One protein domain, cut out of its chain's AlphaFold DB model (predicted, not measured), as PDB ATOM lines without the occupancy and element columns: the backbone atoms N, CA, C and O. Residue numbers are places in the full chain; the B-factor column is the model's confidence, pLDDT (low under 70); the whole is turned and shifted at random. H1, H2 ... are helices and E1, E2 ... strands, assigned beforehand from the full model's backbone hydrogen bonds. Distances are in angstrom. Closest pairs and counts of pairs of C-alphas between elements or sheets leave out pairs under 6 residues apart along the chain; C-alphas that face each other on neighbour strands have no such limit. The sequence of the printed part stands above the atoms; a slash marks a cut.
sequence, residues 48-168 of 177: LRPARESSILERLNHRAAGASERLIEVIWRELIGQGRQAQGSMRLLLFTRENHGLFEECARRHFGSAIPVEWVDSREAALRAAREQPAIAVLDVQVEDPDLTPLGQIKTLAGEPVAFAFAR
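AT A GLANCE: This is residues 48 to 168 of the 177 residues of the protein "Chorismate mutase" of Actinobacteria bacterium (UniProt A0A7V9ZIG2). A strongly twisted five-stranded sheet curls round H3 on one face and has H4 packed on the other, making three layers; a helical hairpin of H1 and H2 reaches away from it and lengthens the whole. The printed part has 121 residues, with four named helices and five named strands in the order H1 H2 E1 H3 E2 H4 E3 E4 E5. The mixed sheet runs E2 E1 E3 E5 E4; the class is mixed, helices and strands. It is compact, with a radius of gyration of the C-alphas of 14.2 A, and spans 45 by 30 by 24 A.

IN THESE COORDINATES: The strands are E2, residues 117 to 119, E1, 91 to 95, E3, 135 to 139, E5, 161 to 167, 18.3 A from first to last C-alpha, and E4, 149 to 155, 18.1 A. The helices are H3, residues 100 to 111, H4, 123 to 132, H2, 69 to 86, 25.4 A, and H1, 50 to 63, 20.2 A. H1 begins at C-alpha 50 (-212.501, 8.212, 33.084); E5 ends at C-alpha 167 (-209.441, 7.170, 22.884).

HOW THE PARTS SIT: E1 is parallel to E2 (N 118 to O 92, 2.8 A) and E3 (N 93 to O 136, 2.8 A). E5 is antiparallel to E3, with N 137 and O 166 2.8 A apart, and forms a hairpin with E4, with N 151 and O 165 2.8 A apart. E1, H3, E2 are a strand-helix-strand unit, two parallel neighbours with a helix between, and E2, H4, E3 a split one with E1 between; both crossovers are right-handed. H2 touches H3, about perpendicular at 83 degrees; their closest C-alphas are Gly 81 and Phe 111, 5.5 A. In H1, H2, H3 and H4 every O i to N i+4 pair is within hydrogen-bond range.

THE WHOLE: The C-alphas of Ala 65 and Asp 121 are the farthest apart, 45.3 A. The printed part has no cut, no link is long, and no printed residue is under 70 in pLDDT.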
ATOM      1  N   LEU A  48    -215.268  12.006  27.239       80.06
ATOM      2  CA  LEU A  48    -214.666  11.015  28.132       80.06
ATOM      3  C   LEU A  48    -214.007  11.678  29.340       80.06
ATOM      4  O   LEU A  48    -213.147  12.551  29.198       80.06
ATOM      5  N   ARG A  49    -214.387  11.242  30.545       82.88
ATOM      6  CA  ARG A  49    -213.735  11.644  31.799       82.88
ATOM      7  C   ARG A  49    -213.555  10.415  32.701       82.88
ATOM      8  O   ARG A  49    -214.224  10.336  33.730       82.88
ATOM      9  N   PRO A  50    -212.646   9.479  32.360       81.19
ATOM     10  CA  PRO A  50    -212.501   8.212  33.084       81.19
ATOM     11  C   PRO A  50    -212.330   8.394  34.597       81.19
ATOM     12  O   PRO A  50    -213.067   7.802  35.376       81.19
ATOM     13  N   ALA A  51    -211.460   9.318  35.022       83.75
ATOM     14  CA  ALA A  51    -211.251   9.620  36.440       83.75
ATOM     15  C   ALA A  51    -212.533  10.094  37.150       83.75
ATOM     16  O   ALA A  51    -212.812   9.710  38.285       83.75
ATOM     17  N   ARG A  52    -213.354  10.907  36.470       87.12
ATOM     18  CA  ARG A  52    -214.632  11.372  37.017       87.12
ATOM     19  C   ARG A  52    -215.625  10.223  37.150       87.12
ATOM     20  O   ARG A  52    -216.368  10.199  38.123       87.12
ATOM     21  N   GLU A  53    -215.660   9.316  36.183       88.44
ATOM     22  CA  GLU A  53    -216.577   8.174  36.157       88.44
ATOM     23  C   GLU A  53    -216.240   7.163  37.256       88.44
ATOM     24  O   GLU A  53    -217.132   6.801  38.024       88.44
ATOM     25  N   SER A  54    -214.959   6.815  37.420       87.75
ATOM     26  CA  SER A  54    -214.495   5.987  38.543       87.75
ATOM     27  C   SER A  54    -214.857   6.621  39.887       87.75
ATOM     28  O   SER A  54    -215.490   5.979  40.719       87.75
ATOM     29  N   SER A  55    -214.607   7.927  40.046       91.69
ATOM     30  CA  SER A  55    -215.006   8.701  41.233       91.69
ATOM     31  C   SER A  55    -216.516   8.646  41.521       91.69
ATOM     32  O   SER A  55    -216.928   8.650  42.683       91.69
ATOM     33  N   ILE A  56    -217.369   8.634  40.487       93.69
ATOM     34  CA  ILE A  56    -218.822   8.503  40.663       93.69
ATOM     35  C   ILE A  56    -219.144   7.139  41.263       93.69
ATOM     36  O   ILE A  56    -219.855   7.098  42.267       93.69
ATOM     37  N   LEU A  57    -218.631   6.066  40.658       92.94
ATOM     38  CA  LEU A  57    -218.904   4.692  41.078       92.94
ATOM     39  C   LEU A  57    -218.388   4.428  42.497       92.94
ATOM     40  O   LEU A  57    -219.160   3.984  43.342       92.94
ATOM     41  N   GLU A  58    -217.145   4.808  42.796       94.00
ATOM     42  CA  GLU A  58    -216.544   4.679  44.131       94.00
ATOM     43  C   GLU A  58    -217.384   5.381  45.204       94.00
ATOM     44  O   GLU A  58    -217.766   4.783  46.212       94.00
ATOM     45  N   ARG A  59    -217.750   6.647  44.963       96.88
ATOM     46  CA  ARG A  59    -218.564   7.432  45.899       96.88
ATOM     47  C   ARG A  59    -219.939   6.805  46.141       96.88
ATOM     48  O   ARG A  59    -220.482   6.937  47.235       96.88
ATOM     49  N   LEU A  60    -220.549   6.205  45.119       96.75
ATOM     50  CA  LEU A  60    -221.877   5.601  45.231       96.75
ATOM     51  C   LEU A  60    -221.828   4.254  45.939       96.75
ATOM     52  O   LEU A  60    -222.653   4.037  46.822       96.75
ATOM     53  N   ASN A  61    -220.838   3.417  45.625       95.38
ATOM     54  CA  ASN A  61    -220.591   2.162  46.330       95.38
ATOM     55  C   ASN A  61    -220.383   2.416  47.827       95.38
ATOM     56  O   ASN A  61    -221.050   1.795  48.645       95.38
ATOM     57  N   HIS A  62    -219.577   3.418  48.196       96.19
ATOM     58  CA  HIS A  62    -219.375   3.781  49.604       96.19
ATOM     59  C   HIS A  62    -220.664   4.250  50.309       96.19
ATOM     60  O   HIS A  62    -220.796   4.152  51.528       96.19
ATOM     61  N   ARG A  63    -221.621   4.830  49.576       96.25
ATOM     62  CA  ARG A  63    -222.869   5.364  50.152       96.25
ATOM     63  C   ARG A  63    -224.017   4.362  50.156       96.25
ATOM     64  O   ARG A  63    -225.023   4.614  50.818       96.25
ATOM     65  N   ALA A  64    -223.918   3.293  49.380       95.19
ATOM     66  CA  ALA A  64    -224.994   2.336  49.238       95.19
ATOM     67  C   ALA A  64    -225.132   1.488  50.504       95.19
ATOM     68  O   ALA A  64    -224.187   0.846  50.943       95.19
ATOM     69  N   ALA A  65    -226.332   1.481  51.084       93.69
ATOM     70  CA  ALA A  65    -226.634   0.677  52.270       93.69
ATOM     71  C   ALA A  65    -227.233  -0.699  51.929       93.69
ATOM     72  O   ALA A  65    -227.145  -1.620  52.733       93.69
ATOM     73  N   GLY A  66    -227.860  -0.839  50.757       92.69
ATOM     74  CA  GLY A  66    -228.532  -2.082  50.351       92.69
ATOM     75  C   GLY A  66    -228.422  -2.438  48.869       92.69
ATOM     76  O   GLY A  66    -228.692  -3.576  48.500       92.69
ATOM     77  N   ALA A  67    -228.009  -1.502  48.008       95.50
ATOM     78  CA  ALA A  67    -227.710  -1.819  46.616       95.50
ATOM     79  C   ALA A  67    -226.347  -2.516  46.534       95.50
ATOM     80  O   ALA A  67    -225.386  -2.067  47.155       95.50
ATOM     81  N   SER A  68    -226.259  -3.596  45.757       94.75
ATOM     82  CA  SER A  68    -224.978  -4.250  45.493       94.75
ATOM     83  C   SER A  68    -224.101  -3.383  44.590       94.75
ATOM     84  O   SER A  68    -224.610  -2.657  43.731       94.75
ATOM     85  N   GLU A  69    -222.779  -3.512  44.721       91.75
ATOM     86  CA  GLU A  69    -221.822  -2.825  43.840       91.75
ATOM     87  C   GLU A  69    -222.103  -3.117  42.363       91.75
ATOM     88  O   GLU A  69    -222.052  -2.223  41.524       91.75
ATOM     89  N   ARG A  70    -222.507  -4.355  42.051       91.12
ATOM     90  CA  ARG A  70    -222.905  -4.764  40.701       91.12
ATOM     91  C   ARG A  70    -224.104  -3.973  40.180       91.12
ATOM     92  O   ARG A  70    -224.102  -3.569  39.021       91.12
ATOM     93  N   LEU A  71    -225.142  -3.784  40.997       94.38
ATOM     94  CA  LEU A  71    -226.328  -3.024  40.591       94.38
ATOM     95  C   LEU A  71    -225.961  -1.564  40.310       94.38
ATOM     96  O   LEU A  71    -226.407  -0.992  39.315       94.38
ATOM     97  N   ILE A  72    -225.109  -0.988  41.161       94.69
ATOM     98  CA  ILE A  72    -224.605   0.377  41.004       94.69
ATOM     99  C   ILE A  72    -223.772   0.489  39.729       94.69
ATOM    100  O   ILE A  72    -223.980   1.391  38.924       94.69
ATOM    101  N   GLU A  73    -222.865  -0.448  39.486       91.56
ATOM    102  CA  GLU A  73    -222.063  -0.435  38.273       91.56
ATOM    103  C   GLU A  73    -222.938  -0.505  37.014       91.56
ATOM    104  O   GLU A  73    -222.790   0.337  36.131       91.56
ATOM    105  N   VAL A  74    -223.892  -1.439  36.954       92.38
ATOM    106  CA  VAL A  74    -224.779  -1.607  35.790       92.38
ATOM    107  C   VAL A  74    -225.599  -0.343  35.527       92.38
ATOM    108  O   VAL A  74    -225.548   0.199  34.425       92.38
ATOM    109  N   ILE A  75    -226.319   0.166  36.534       95.06
ATOM    110  CA  ILE A  75    -227.186   1.340  36.357       95.06
ATOM    111  C   ILE A  75    -226.354   2.558  35.954       95.06
ATOM    112  O   ILE A  75    -226.690   3.262  35.000       95.06
ATOM    113  N   TRP A  76    -225.257   2.835  36.662       94.62
ATOM    114  CA  TRP A  76    -224.509   4.059  36.405       94.62
ATOM    115  C   TRP A  76    -223.691   3.999  35.122       94.62
ATOM    116  O   TRP A  76    -223.583   5.040  34.475       94.62
ATOM    117  N   ARG A  77    -223.182   2.836  34.696       93.12
ATOM    118  CA  ARG A  77    -222.540   2.714  33.379       93.12
ATOM    119  C   ARG A  77    -223.524   2.948  32.241       93.12
ATOM    120  O   ARG A  77    -223.187   3.696  31.330       93.12
ATOM    121  N   GLU A  78    -224.750   2.432  32.332       95.06
ATOM    122  CA  GLU A  78    -225.794   2.726  31.341       95.06
ATOM    123  C   GLU A  78    -226.139   4.221  31.310       95.06
ATOM    124  O   GLU A  78    -226.123   4.846  30.252       95.06
ATOM    125  N   LEU A  79    -226.349   4.847  32.473       94.19
ATOM    126  CA  LEU A  79    -226.643   6.282  32.545       94.19
ATOM    127  C   LEU A  79    -225.480   7.158  32.054       94.19
ATOM    128  O   LEU A  79    -225.698   8.230  31.482       94.19
ATOM    129  N   ILE A  80    -224.233   6.765  32.322       92.00
ATOM    130  CA  ILE A  80    -223.040   7.458  31.817       92.00
ATOM    131  C   ILE A  80    -222.939   7.284  30.301       92.00
ATOM    132  O   ILE A  80    -222.755   8.283  29.610       92.00
ATOM    133  N   GLY A  81    -223.104   6.064  29.786       90.69
ATOM    134  CA  GLY A  81    -223.073   5.760  28.357       90.69
ATOM    135  C   GLY A  81    -224.123   6.542  27.570       90.69
ATOM    136  O   GLY A  81    -223.779   7.231  26.613       90.69
ATOM    137  N   GLN A  82    -225.376   6.534  28.036       91.12
ATOM    138  CA  GLN A  82    -226.470   7.319  27.450       91.12
ATOM    139  C   GLN A  82    -226.156   8.820  27.448       91.12
ATOM    140  O   GLN A  82    -226.228   9.478  26.413       91.12
ATOM    141  N   GLY A  83    -225.729   9.365  28.593       88.88
ATOM    142  CA  GLY A  83    -225.368  10.779  28.695       88.88
ATOM    143  C   GLY A  83    -224.166  11.164  27.828       88.88
ATOM    144  O   GLY A  83    -224.086  12.300  27.369       88.88
ATOM    145  N   ARG A  84    -223.224  10.242  27.590       87.75
ATOM    146  CA  ARG A  84    -222.081  10.453  26.692       87.75
ATOM    147  C   ARG A  84    -222.531  10.507  25.237       87.75
ATOM    148  O   ARG A  84    -222.130  11.421  24.528       87.75
ATOM    149  N   GLN A  85    -223.378   9.565  24.829       89.69
ATOM    150  CA  GLN A  85    -223.905   9.505  23.468       89.69
ATOM    151  C   GLN A  85    -224.792  10.715  23.144       89.69
ATOM    152  O   GLN A  85    -224.764  11.219  22.024       89.69
ATOM    153  N   ALA A  86    -225.528  11.231  24.133       85.19
ATOM    154  CA  ALA A  86    -226.321  12.449  23.988       85.19
ATOM    155  C   ALA A  86    -225.461  13.717  23.799       85.19
ATOM    156  O   ALA A  86    -225.887  14.645  23.121       85.19
ATOM    157  N   GLN A  87    -224.239  13.753  24.351       79.81
ATOM    158  CA  GLN A  87    -223.288  14.864  24.170       79.81
ATOM    159  C   GLN A  87    -222.592  14.855  22.798       79.81
ATOM    160  O   GLN A  87    -221.947  15.835  22.432       79.81
ATOM    161  N   GLY A  88    -222.667  13.751  22.052       77.19
ATOM    162  CA  GLY A  88    -222.063  13.629  20.731       77.19
ATOM    163  C   GLY A  88    -222.005  12.184  20.248       77.19
ATOM    164  O   GLY A  88    -221.896  11.248  21.038       77.19
ATOM    165  N   SER A  89    -222.048  12.003  18.929       80.94
ATOM    166  CA  SER A  89    -222.040  10.684  18.296       80.94
ATOM    167  C   SER A  89    -220.674  10.005  18.432       80.94
ATOM    168  O   SER A  89    -219.782  10.211  17.610       80.94
ATOM    169  N   MET A  90    -220.516   9.191  19.477       87.25
ATOM    170  CA  MET A  90    -219.349   8.339  19.687       87.25
ATOM    171  C   MET A  90    -219.597   6.934  19.128       87.25
ATOM    172  O   MET A  90    -220.743   6.510  18.982       87.25
ATOM    173  N   ARG A  91    -218.520   6.208  18.817       93.81
ATOM    174  CA  ARG A  91    -218.552   4.787  18.433       93.81
ATOM    175  C   ARG A  91    -217.553   3.966  19.239       93.81
ATOM    176  O   ARG A  91    -216.488   4.472  19.598       93.81
ATOM    177  N   LEU A  92    -217.886   2.703  19.485       96.44
ATOM    178  CA  LEU A  92    -216.954   1.688  19.973       96.44
ATOM    179  C   LEU A  92    -216.431   0.893  18.778       96.44
ATOM    180  O   LEU A  92    -217.210   0.238  18.093       96.44
ATOM    181  N   LEU A  93    -215.125   0.951  18.541       97.94
ATOM    182  CA  LEU A  93    -214.448   0.234  17.465       97.94
ATOM    183  C   LEU A  93    -213.785  -1.004  18.054       97.94
ATOM    184  O   LEU A  93    -212.787  -0.892  18.770       97.94
ATOM    185  N   LEU A  94    -214.367  -2.171  17.803       98.19
ATOM    186  CA  LEU A  94    -213.924  -3.427  18.391       98.19
ATOM    187  C   LEU A  94    -213.025  -4.179  17.417       98.19
ATOM    188  O   LEU A  94    -213.370  -4.381  16.252       98.19
ATOM    189  N   PHE A  95    -211.896  -4.648  17.937       97.75
ATOM    190  CA  PHE A  95    -211.070  -5.647  17.280       97.75
ATOM    191  C   PHE A  95    -210.573  -6.664  18.308       97.75
ATOM    192  O   PHE A  95    -209.949  -6.308  19.307       97.75
ATOM    193  N   THR A  96    -210.801  -7.940  18.014       96.50
ATOM    194  CA  THR A  96    -210.210  -9.081  18.718       96.50
ATOM    195  C   THR A  96    -209.911 -10.175  17.703       96.50
ATOM    196  O   THR A  96    -210.600 -10.273  16.684       96.50
ATOM    197  N   ARG A  97    -208.904 -11.007  17.974       92.50
ATOM    198  CA  ARG A  97    -208.661 -12.222  17.179       92.50
ATOM    199  C   ARG A  97    -209.645 -13.346  17.489       92.50
ATOM    200  O   ARG A  97    -209.894 -14.187  16.632       92.50
ATOM    201  N   GLU A  98    -210.167 -13.378  18.711       91.31
ATOM    202  CA  GLU A  98    -210.984 -14.479  19.226       91.31
ATOM    203  C   GLU A  98    -212.101 -13.967  20.148       91.31
ATOM    204  O   GLU A  98    -212.049 -12.851  20.664       91.31
ATOM    205  N   ASN A  99    -213.107 -14.807  20.411       89.88
ATOM    206  CA  ASN A  99    -214.150 -14.559  21.418       89.88
ATOM    207  C   ASN A  99    -214.977 -13.272  21.210       89.88
ATOM    208  O   ASN A  99    -215.333 -12.596  22.175       89.88
ATOM    209  N   HIS A 100    -215.346 -12.969  19.958       92.88
ATOM    210  CA  HIS A 100    -216.106 -11.765  19.577       92.88
ATOM    211  C   HIS A 100    -217.333 -11.485  20.464       92.88
ATOM    212  O   HIS A 100    -217.534 -10.351  20.892       92.88
ATOM    213  N   GLY A 101    -218.126 -12.515  20.789       94.06
ATOM    214  CA  GLY A 101    -219.334 -12.357  21.609       94.06
ATOM    215  C   GLY A 101    -219.044 -11.864  23.029       94.06
ATOM    216  O   GLY A 101    -219.621 -10.869  23.463       94.06
ATOM    217  N   LEU A 102    -218.104 -12.508  23.731       92.75
ATOM    218  CA  LEU A 102    -217.691 -12.099  25.079       92.75
ATOM    219  C   LEU A 102    -217.059 -10.700  25.066       92.75
ATOM    220  O   LEU A 102    -217.278  -9.903  25.979       92.75
ATOM    221  N   PHE A 103    -216.282 -10.409  24.024       95.31
ATOM    222  CA  PHE A 103    -215.600  -9.137  23.845       95.31
ATOM    223  C   PHE A 103    -216.594  -7.974  23.721       95.31
ATOM    224  O   PHE A 103    -216.496  -6.990  24.457       95.31
ATOM    225  N   GLU A 104    -217.608  -8.119  22.861       96.44
ATOM    226  CA  GLU A 104    -218.668  -7.120  22.708       96.44
ATOM    227  C   GLU A 104    -219.536  -6.997  23.963       96.44
ATOM    228  O   GLU A 104    -219.825  -5.882  24.400       96.44
ATOM    229  N   GLU A 105    -219.907  -8.116  24.591       95.31
ATOM    230  CA  GLU A 105    -220.677  -8.112  25.837       95.31
ATOM    231  C   GLU A 105    -219.959  -7.313  26.936       95.31
ATOM    232  O   GLU A 105    -220.561  -6.463  27.603       95.31
ATOM    233  N   CYS A 106    -218.657  -7.548  27.112       95.19
ATOM    234  CA  CYS A 106    -217.867  -6.842  28.110       95.19
ATOM    235  C   CYS A 106    -217.685  -5.360  27.748       95.19
ATOM    236  O   CYS A 106    -217.771  -4.509  28.636       95.19
ATOM    237  N   ALA A 107    -217.504  -5.030  26.464       95.31
ATOM    238  CA  ALA A 107    -217.423  -3.645  26.003       95.31
ATOM    239  C   ALA A 107    -218.725  -2.871  26.273       95.31
ATOM    240  O   ALA A 107    -218.680  -1.781  26.848       95.31
ATOM    241  N   ARG A 108    -219.885  -3.456  25.947       95.12
ATOM    242  CA  ARG A 108    -221.204  -2.862  26.226       95.12
ATOM    243  C   ARG A 108    -221.436  -2.680  27.715       95.12
ATOM    244  O   ARG A 108    -221.856  -1.609  28.136       95.12
ATOM    245  N   ARG A 109    -221.088  -3.679  28.532       92.75
ATOM    246  CA  ARG A 109    -221.172  -3.555  29.992       92.75
ATOM    247  C   ARG A 109    -220.318  -2.404  30.513       92.75
ATOM    248  O   ARG A 109    -220.744  -1.717  31.432       92.75
ATOM    249  N   HIS A 110    -219.124  -2.207  29.958       92.50
ATOM    250  CA  HIS A 110    -218.188  -1.195  30.436       92.50
ATOM    251  C   HIS A 110    -218.576   0.229  30.015       92.50
ATOM    252  O   HIS A 110    -218.491   1.152  30.827       92.50
ATOM    253  N   PHE A 111    -219.002   0.418  28.766       92.44
ATOM    254  CA  PHE A 111    -219.270   1.744  28.194       92.44
ATOM    255  C   PHE A 111    -220.751   2.130  28.135       92.44
ATOM    256  O   PHE A 111    -221.063   3.287  27.842       92.44
ATOM    257  N   GLY A 112    -221.641   1.197  28.460       92.12
ATOM    258  CA  GLY A 112    -223.082   1.322  28.299       92.12
ATOM    259  C   GLY A 112    -223.549   0.864  26.916       92.12
ATOM    260  O   GLY A 112    -222.817   0.922  25.925       92.12
ATOM    261  N   SER A 113    -224.802   0.428  26.843       92.69
ATOM    262  CA  SER A 113    -225.418  -0.108  25.623       92.69
ATOM    263  C   SER A 113    -225.713   0.942  24.541       92.69
ATOM    264  O   SER A 113    -225.875   0.590  23.373       92.69
ATOM    265  N   ALA A 114    -225.753   2.221  24.924       92.44
ATOM    266  CA  ALA A 114    -226.142   3.346  24.073       92.44
ATOM    267  C   ALA A 114    -225.170   3.644  22.925       92.44
ATOM    268  O   ALA A 114    -225.566   4.218  21.912       92.44
ATOM    269  N   ILE A 115    -223.888   3.321  23.110       92.94
ATOM    270  CA  ILE A 115    -222.845   3.659  22.144       92.94
ATOM    271  C   ILE A 115    -222.849   2.589  21.041       92.94
ATOM    272  O   ILE A 115    -222.694   1.403  21.348       92.94
ATOM    273  N   PRO A 116    -223.019   2.970  19.759       94.38
ATOM    274  CA  PRO A 116    -222.943   2.031  18.649       94.38
ATOM    275  C   PRO A 116    -221.604   1.292  18.622       94.38
ATOM    276  O   PRO A 116    -220.544   1.897  18.796       94.38
ATOM    277  N   VAL A 117    -221.676  -0.015  18.378       96.44
ATOM    278  CA  VAL A 117    -220.518  -0.895  18.213       96.44
ATOM    279  C   VAL A 117    -220.282  -1.117  16.727       96.44
ATOM    280  O   VAL A 117    -221.217  -1.419  15.987       96.44
ATOM    281  N   GLU A 118    -219.030  -0.992  16.314       97.00
ATOM    282  CA  GLU A 118    -218.552  -1.262  14.966       97.00
ATOM    283  C   GLU A 118    -217.355  -2.210  15.062       97.00
ATOM    284  O   GLU A 118    -216.381  -1.945  15.770       97.00
ATOM    285  N   TRP A 119    -217.444  -3.340  14.368       97.69
ATOM    286  CA  TRP A 119    -216.333  -4.273  14.221       97.69
ATOM    287  C   TRP A 119    -215.429  -3.792  13.094       97.69
ATOM    288  O   TRP A 119    -215.915  -3.512  12.000       97.69
ATOM    289  N   VAL A 120    -214.128  -3.697  13.358       97.06
ATOM    290  CA  VAL A 120    -213.146  -3.269  12.354       97.06
ATOM    291  C   VAL A 120    -212.205  -4.408  11.984       97.06
ATOM    292  O   VAL A 120    -211.962  -5.314  12.776       97.06
ATOM    293  N   ASP A 121    -211.630  -4.330  10.786       94.19
ATOM    294  CA  ASP A 121    -210.845  -5.429  10.209       94.19
ATOM    295  C   ASP A 121    -209.419  -5.547  10.778       94.19
ATOM    296  O   ASP A 121    -208.733  -6.545  10.553       94.19
ATOM    297  N   SER A 122    -208.932  -4.529  11.498       96.56
ATOM    298  CA  SER A 122    -207.595  -4.539  12.105       96.56
ATOM    299  C   SER A 122    -207.474  -3.624  13.325       96.56
ATOM    300  O   SER A 122    -208.188  -2.626  13.462       96.56
ATOM    301  N   ARG A 123    -206.499  -3.922  14.196       96.50
ATOM    302  CA  ARG A 123    -206.127  -3.049  15.327       96.50
ATOM    303  C   ARG A 123    -205.711  -1.669  14.837       96.50
ATOM    304  O   ARG A 123    -206.085  -0.656  15.416       96.50
ATOM    305  N   GLU A 124    -204.948  -1.629  13.751       96.31
ATOM    306  CA  GLU A 124    -204.438  -0.404  13.151       96.31
ATOM    307  C   GLU A 124    -205.582   0.467  12.609       96.31
ATOM    308  O   GLU A 124    -205.512   1.695  12.705       96.31
ATOM    309  N   ALA A 125    -206.650  -0.145  12.083       96.75
ATOM    310  CA  ALA A 125    -207.863   0.569  11.692       96.75
ATOM    311  C   ALA A 125    -208.587   1.169  12.910       96.75
ATOM    312  O   ALA A 125    -208.912   2.358  12.880       96.75
ATOM    313  N   ALA A 126    -208.762   0.398  13.994       97.19
ATOM    314  CA  ALA A 126    -209.371   0.890  15.236       97.19
ATOM    315  C   ALA A 126    -208.613   2.102  15.800       97.19
ATOM    316  O   ALA A 126    -209.214   3.137  16.091       97.19
ATOM    317  N   LEU A 127    -207.286   1.990  15.926       97.06
ATOM    318  CA  LEU A 127    -206.442   3.038  16.504       97.06
ATOM    319  C   LEU A 127    -206.441   4.305  15.651       97.06
ATOM    320  O   LEU A 127    -206.612   5.402  16.180       97.06
ATOM    321  N   ARG A 128    -206.315   4.171  14.325       95.88
ATOM    322  CA  ARG A 128    -206.377   5.311  13.399       95.88
ATOM    323  C   ARG A 128    -207.694   6.069  13.537       95.88
ATOM    324  O   ARG A 128    -207.688   7.280  13.746       95.88
ATOM    325  N   ALA A 129    -208.815   5.354  13.489       94.81
ATOM    326  CA  ALA A 129    -210.129   5.968  13.614       94.81
ATOM    327  C   ALA A 129    -210.342   6.608  14.999       94.81
ATOM    328  O   ALA A 129    -210.896   7.702  15.069       94.81
ATOM    329  N   ALA A 130    -209.843   6.008  16.087       94.62
ATOM    330  CA  ALA A 130    -209.895   6.602  17.428       94.62
ATOM    331  C   ALA A 130    -209.052   7.884  17.578       94.62
ATOM    332  O   ALA A 130    -209.373   8.736  18.413       94.62
ATOM    333  N   ARG A 131    -207.991   8.058  16.776       92.88
ATOM    334  CA  ARG A 131    -207.233   9.321  16.721       92.88
ATOM    335  C   ARG A 131    -208.000  10.393  15.961       92.88
ATOM    336  O   ARG A 131    -208.091  11.534  16.406       92.88
ATOM    337  N   GLU A 132    -208.550  10.037  14.811       90.56
ATOM    338  CA  GLU A 132    -209.092  11.007  13.859       90.56
ATOM    339  C   GLU A 132    -210.544  11.397  14.167       90.56
ATOM    340  O   GLU A 132    -210.969  12.511  13.863       90.56
ATOM    341  N   GLN A 133    -211.306  10.506  14.798       89.38
ATOM    342  CA  GLN A 133    -212.758  10.609  14.931       89.38
ATOM    343  C   GLN A 133    -213.190  10.441  16.401       89.38
ATOM    344  O   GLN A 133    -212.420   9.937  17.220       89.38
ATOM    345  N   PRO A 134    -214.414  10.858  16.780       88.88
ATOM    346  CA  PRO A 134    -214.970  10.610  18.111       88.88
ATOM    347  C   PRO A 134    -215.266   9.115  18.320       88.88
ATOM    348  O   PRO A 134    -216.389   8.646  18.145       88.88
ATOM    349  N   ALA A 135    -214.242   8.341  18.665       93.38
ATOM    350  CA  ALA A 135    -214.348   6.898  18.820       93.38
ATOM    351  C   ALA A 135    -213.470   6.373  19.961       93.38
ATOM    352  O   ALA A 135    -212.475   6.989  20.346       93.38
ATOM    353  N   ILE A 136    -213.862   5.214  20.487       95.50
ATOM    354  CA  ILE A 136    -213.091   4.429  21.449       95.50
ATOM    355  C   ILE A 136    -212.653   3.150  20.747       95.50
ATOM    356  O   ILE A 136    -213.498   2.353  20.347       95.50
ATOM    357  N   ALA A 137    -211.348   2.941  20.617       97.38
ATOM    358  CA  ALA A 137    -210.797   1.662  20.193       97.38
ATOM    359  C   ALA A 137    -210.808   0.689  21.374       97.38
ATOM    360  O   ALA A 137    -210.321   1.026  22.452       97.38
ATOM    361  N   VAL A 138    -211.342  -0.513  21.171       97.81
ATOM    362  CA  VAL A 138    -211.357  -1.598  22.156       97.81
ATOM    363  C   VAL A 138    -210.613  -2.787  21.560       97.81
ATOM    364  O   VAL A 138    -211.052  -3.351  20.558       97.81
ATOM    365  N   LEU A 139    -209.478  -3.136  22.165       97.62
ATOM    366  CA  LEU A 139    -208.524  -4.119  21.648       97.62
ATOM    367  C   LEU A 139    -208.266  -5.242  22.655       97.62
ATOM    368  O   LEU A 139    -208.239  -5.008  23.861       97.62
ATOM    369  N   ASP A 140    -208.011  -6.446  22.155       95.12
ATOM    370  CA  ASP A 140    -207.605  -7.625  22.938       95.12
ATOM    371  C   ASP A 140    -206.189  -7.529  23.534       95.12
ATOM    372  O   ASP A 140    -205.764  -8.384  24.310       95.12
ATOM    373  N   VAL A 141    -205.453  -6.469  23.203       94.44
ATOM    374  CA  VAL A 141    -204.083  -6.241  23.652       94.44
ATOM    375  C   VAL A 141    -203.875  -4.796  24.087       94.44
ATOM    376  O   VAL A 141    -204.467  -3.864  23.537       94.44
ATOM    377  N   GLN A 142    -202.992  -4.606  25.064       94.06
ATOM    378  CA  GLN A 142    -202.519  -3.281  25.426       94.06
ATOM    379  C   GLN A 142    -201.591  -2.740  24.337       94.06
ATOM    380  O   GLN A 142    -200.686  -3.438  23.880       94.06
ATOM    381  N   VAL A 143    -201.796  -1.489  23.939       93.62
ATOM    382  CA  VAL A 143    -200.950  -0.812  22.956       93.62
ATOM    383  C   VAL A 143    -200.417   0.487  23.537       93.62
ATOM    384  O   VAL A 143    -201.076   1.133  24.354       93.62
ATOM    385  N   GLU A 144    -199.217   0.858  23.112       93.12
ATOM    386  CA  GLU A 144    -198.639   2.164  23.395       93.12
ATOM    387  C   GLU A 144    -198.864   3.065  22.186       93.12
ATOM    388  O   GLU A 144    -198.443   2.753  21.072       93.12
ATOM    389  N   ASP A 145    -199.566   4.170  22.404       92.88
ATOM    390  CA  ASP A 145    -199.928   5.116  21.359       92.88
ATOM    391  C   ASP A 145    -199.811   6.537  21.925       92.88
ATOM    392  O   ASP A 145    -200.504   6.856  22.892       92.88
ATOM    393  N   PRO A 146    -198.928   7.394  21.386       90.69
ATOM    394  CA  PRO A 146    -198.680   8.718  21.956       90.69
ATOM    395  C   PRO A 146    -199.887   9.661  21.850       90.69
ATOM    396  O   PRO A 146    -199.974  10.617  22.622       90.69
ATOM    397  N   ASP A 147    -200.815   9.388  20.928       91.25
ATOM    398  CA  ASP A 147    -201.968  10.247  20.643       91.25
ATOM    399  C   ASP A 147    -203.260   9.771  21.327       91.25
ATOM    400  O   ASP A 147    -204.281  10.469  21.288       91.25
ATOM    401  N   LEU A 148    -203.240   8.586  21.947       93.31
ATOM    402  CA  LEU A 148    -204.404   7.986  22.592       93.31
ATOM    403  C   LEU A 148    -204.171   7.783  24.086       93.31
ATOM    404  O   LEU A 148    -203.127   7.330  24.540       93.31
ATOM    405  N   THR A 149    -205.201   8.081  24.869       93.00
ATOM    406  CA  THR A 149    -205.208   7.849  26.309       93.00
ATOM    407  C   THR A 149    -205.813   6.474  26.604       93.00
ATOM    408  O   THR A 149    -206.928   6.202  26.142       93.00
ATOM    409  N   PRO A 150    -205.143   5.615  27.395       93.06
ATOM    410  CA  PRO A 150    -205.753   4.399  27.918       93.06
ATOM    411  C   PRO A 150    -206.923   4.742  28.847       93.06
ATOM    412  O   PRO A 150    -206.782   5.533  29.778       93.06
ATOM    413  N   LEU A 151    -208.083   4.130  28.620       91.25
ATOM    414  CA  LEU A 151    -209.285   4.309  29.443       91.25
ATOM    415  C   LEU A 151    -209.431   3.222  30.519       91.25
ATOM    416  O   LEU A 151    -210.376   3.254  31.303       91.25
ATOM    417  N   GLY A 152    -208.493   2.273  30.558       90.00
ATOM    418  CA  GLY A 152    -208.459   1.163  31.502       90.00
ATOM    419  C   GLY A 152    -208.725  -0.195  30.856       90.00
ATOM    420  O   GLY A 152    -208.826  -0.335  29.634       90.00
ATOM    421  N   GLN A 153    -208.802  -1.207  31.719       93.06
ATOM    422  CA  GLN A 153    -209.082  -2.589  31.344       93.06
ATOM    423  C   GLN A 153    -210.582  -2.872  31.407       93.06
ATOM    424  O   GLN A 153    -211.263  -2.514  32.370       93.06
ATOM    425  N   ILE A 154    -211.068  -3.591  30.405       94.12
ATOM    426  CA  ILE A 154    -212.401  -4.174  30.374       94.12
ATOM    427  C   ILE A 154    -212.289  -5.606  30.876       94.12
ATOM    428  O   ILE A 154    -211.429  -6.363  30.425       94.12
ATOM    429  N   LYS A 155    -213.162  -5.970  31.816       93.19
ATOM    430  CA  LYS A 155    -213.106  -7.248  32.521       93.19
ATOM    431  C   LYS A 155    -214.400  -8.044  32.357       93.19
ATOM    432  O   LYS A 155    -215.473  -7.464  32.171       93.19
ATOM    433  N   THR A 156    -214.296  -9.366  32.468       92.62
ATOM    434  CA  THR A 156    -215.445 -10.257  32.645       92.62
ATOM    435  C   THR A 156    -216.147  -9.967  33.971       92.62
ATOM    436  O   THR A 156    -215.639  -9.251  34.836       92.62
ATOM    437  N   LEU A 157    -217.310 -10.587  34.178       85.62
ATOM    438  CA  LEU A 157    -217.989 -10.561  35.477       85.62
ATOM    439  C   LEU A 157    -217.165 -11.185  36.607       85.62
ATOM    440  O   LEU A 157    -217.364 -10.818  37.760       85.62
ATOM    441  N   ALA A 158    -216.263 -12.113  36.280       88.75
ATOM    442  CA  ALA A 158    -215.343 -12.724  37.234       88.75
ATOM    443  C   ALA A 158    -214.120 -11.834  37.531       88.75
ATOM    444  O   ALA A 158    -213.295 -12.188  38.367       88.75
ATOM    445  N   GLY A 159    -213.996 -10.676  36.868       88.94
ATOM    446  CA  GLY A 159    -212.872  -9.755  37.042       88.94
ATOM    447  C   GLY A 159    -211.655 -10.069  36.169       88.94
ATOM    448  O   GLY A 159    -210.617  -9.427  36.332       88.94
ATOM    449  N   GLU A 160    -211.768 -11.006  35.229       92.50
ATOM    450  CA  GLU A 160    -210.684 -11.370  34.312       92.50
ATOM    451  C   GLU A 160    -210.562 -10.331  33.190       92.50
ATOM    452  O   GLU A 160    -211.584  -9.947  32.621       92.50
ATOM    453  N   PRO A 161    -209.359  -9.850  32.845       93.44
ATOM    454  CA  PRO A 161    -209.186  -8.882  31.766       93.44
ATOM    455  C   PRO A 161    -209.492  -9.513  30.399       93.44
ATOM    456  O   PRO A 161    -208.996 -10.587  30.079       93.44
ATOM    457  N   VAL A 162    -210.289  -8.815  29.588       95.94
ATOM    458  CA  VAL A 162    -210.693  -9.234  28.231       95.94
ATOM    459  C   VAL A 162    -210.212  -8.253  27.170       95.94
ATOM    460  O   VAL A 162    -209.888  -8.659  26.059       95.94
ATOM    461  N   ALA A 163    -210.187  -6.958  27.490       96.12
ATOM    462  CA  ALA A 163    -209.827  -5.927  26.528       96.12
ATOM    463  C   ALA A 163    -209.215  -4.695  27.194       96.12
ATOM    464  O   ALA A 163    -209.328  -4.482  28.404       96.12
ATOM    465  N   PHE A 164    -208.635  -3.842  26.367       96.50
ATOM    466  CA  PHE A 164    -208.112  -2.531  26.714       96.50
ATOM    467  C   PHE A 164    -208.782  -1.492  25.825       96.50
ATOM    468  O   PHE A 164    -208.986  -1.728  24.633       96.50
ATOM    469  N   ALA A 165    -209.134  -0.350  26.404       96.19
ATOM    470  CA  ALA A 165    -209.802   0.719  25.677       96.19
ATOM    471  C   ALA A 165    -208.920   1.959  25.543       96.19
ATOM    472  O   ALA A 165    -208.223   2.338  26.485       96.19
ATOM    473  N   PHE A 166    -208.999   2.614  24.388       95.81
ATOM    474  CA  PHE A 166    -208.170   3.759  24.022       95.81
ATOM    475  C   PHE A 166    -209.007   4.805  23.296       95.81
ATOM    476  O   PHE A 166    -209.819   4.471  22.435       95.81
ATOM    477  N   ALA A 167    -208.799   6.079  23.609       93.81
ATOM    478  CA  ALA A 167    -209.441   7.170  22.884       93.81
ATOM    479  C   ALA A 167    -208.599   8.441  22.939       93.81
ATOM    480  O   ALA A 167    -207.832   8.656  23.879       93.81
ATOM    481  N   ARG A 168    -208.791   9.329  21.962       91.81
ATOM    482  CA  ARG A 168    -208.202  10.665  22.011       91.81
ATOM    483  C   ARG A 168    -208.953  11.532  23.026       91.81
ATOM    484  O   ARG A 168    -210.156  11.773  22.892       91.81
TER     485      ARG A 168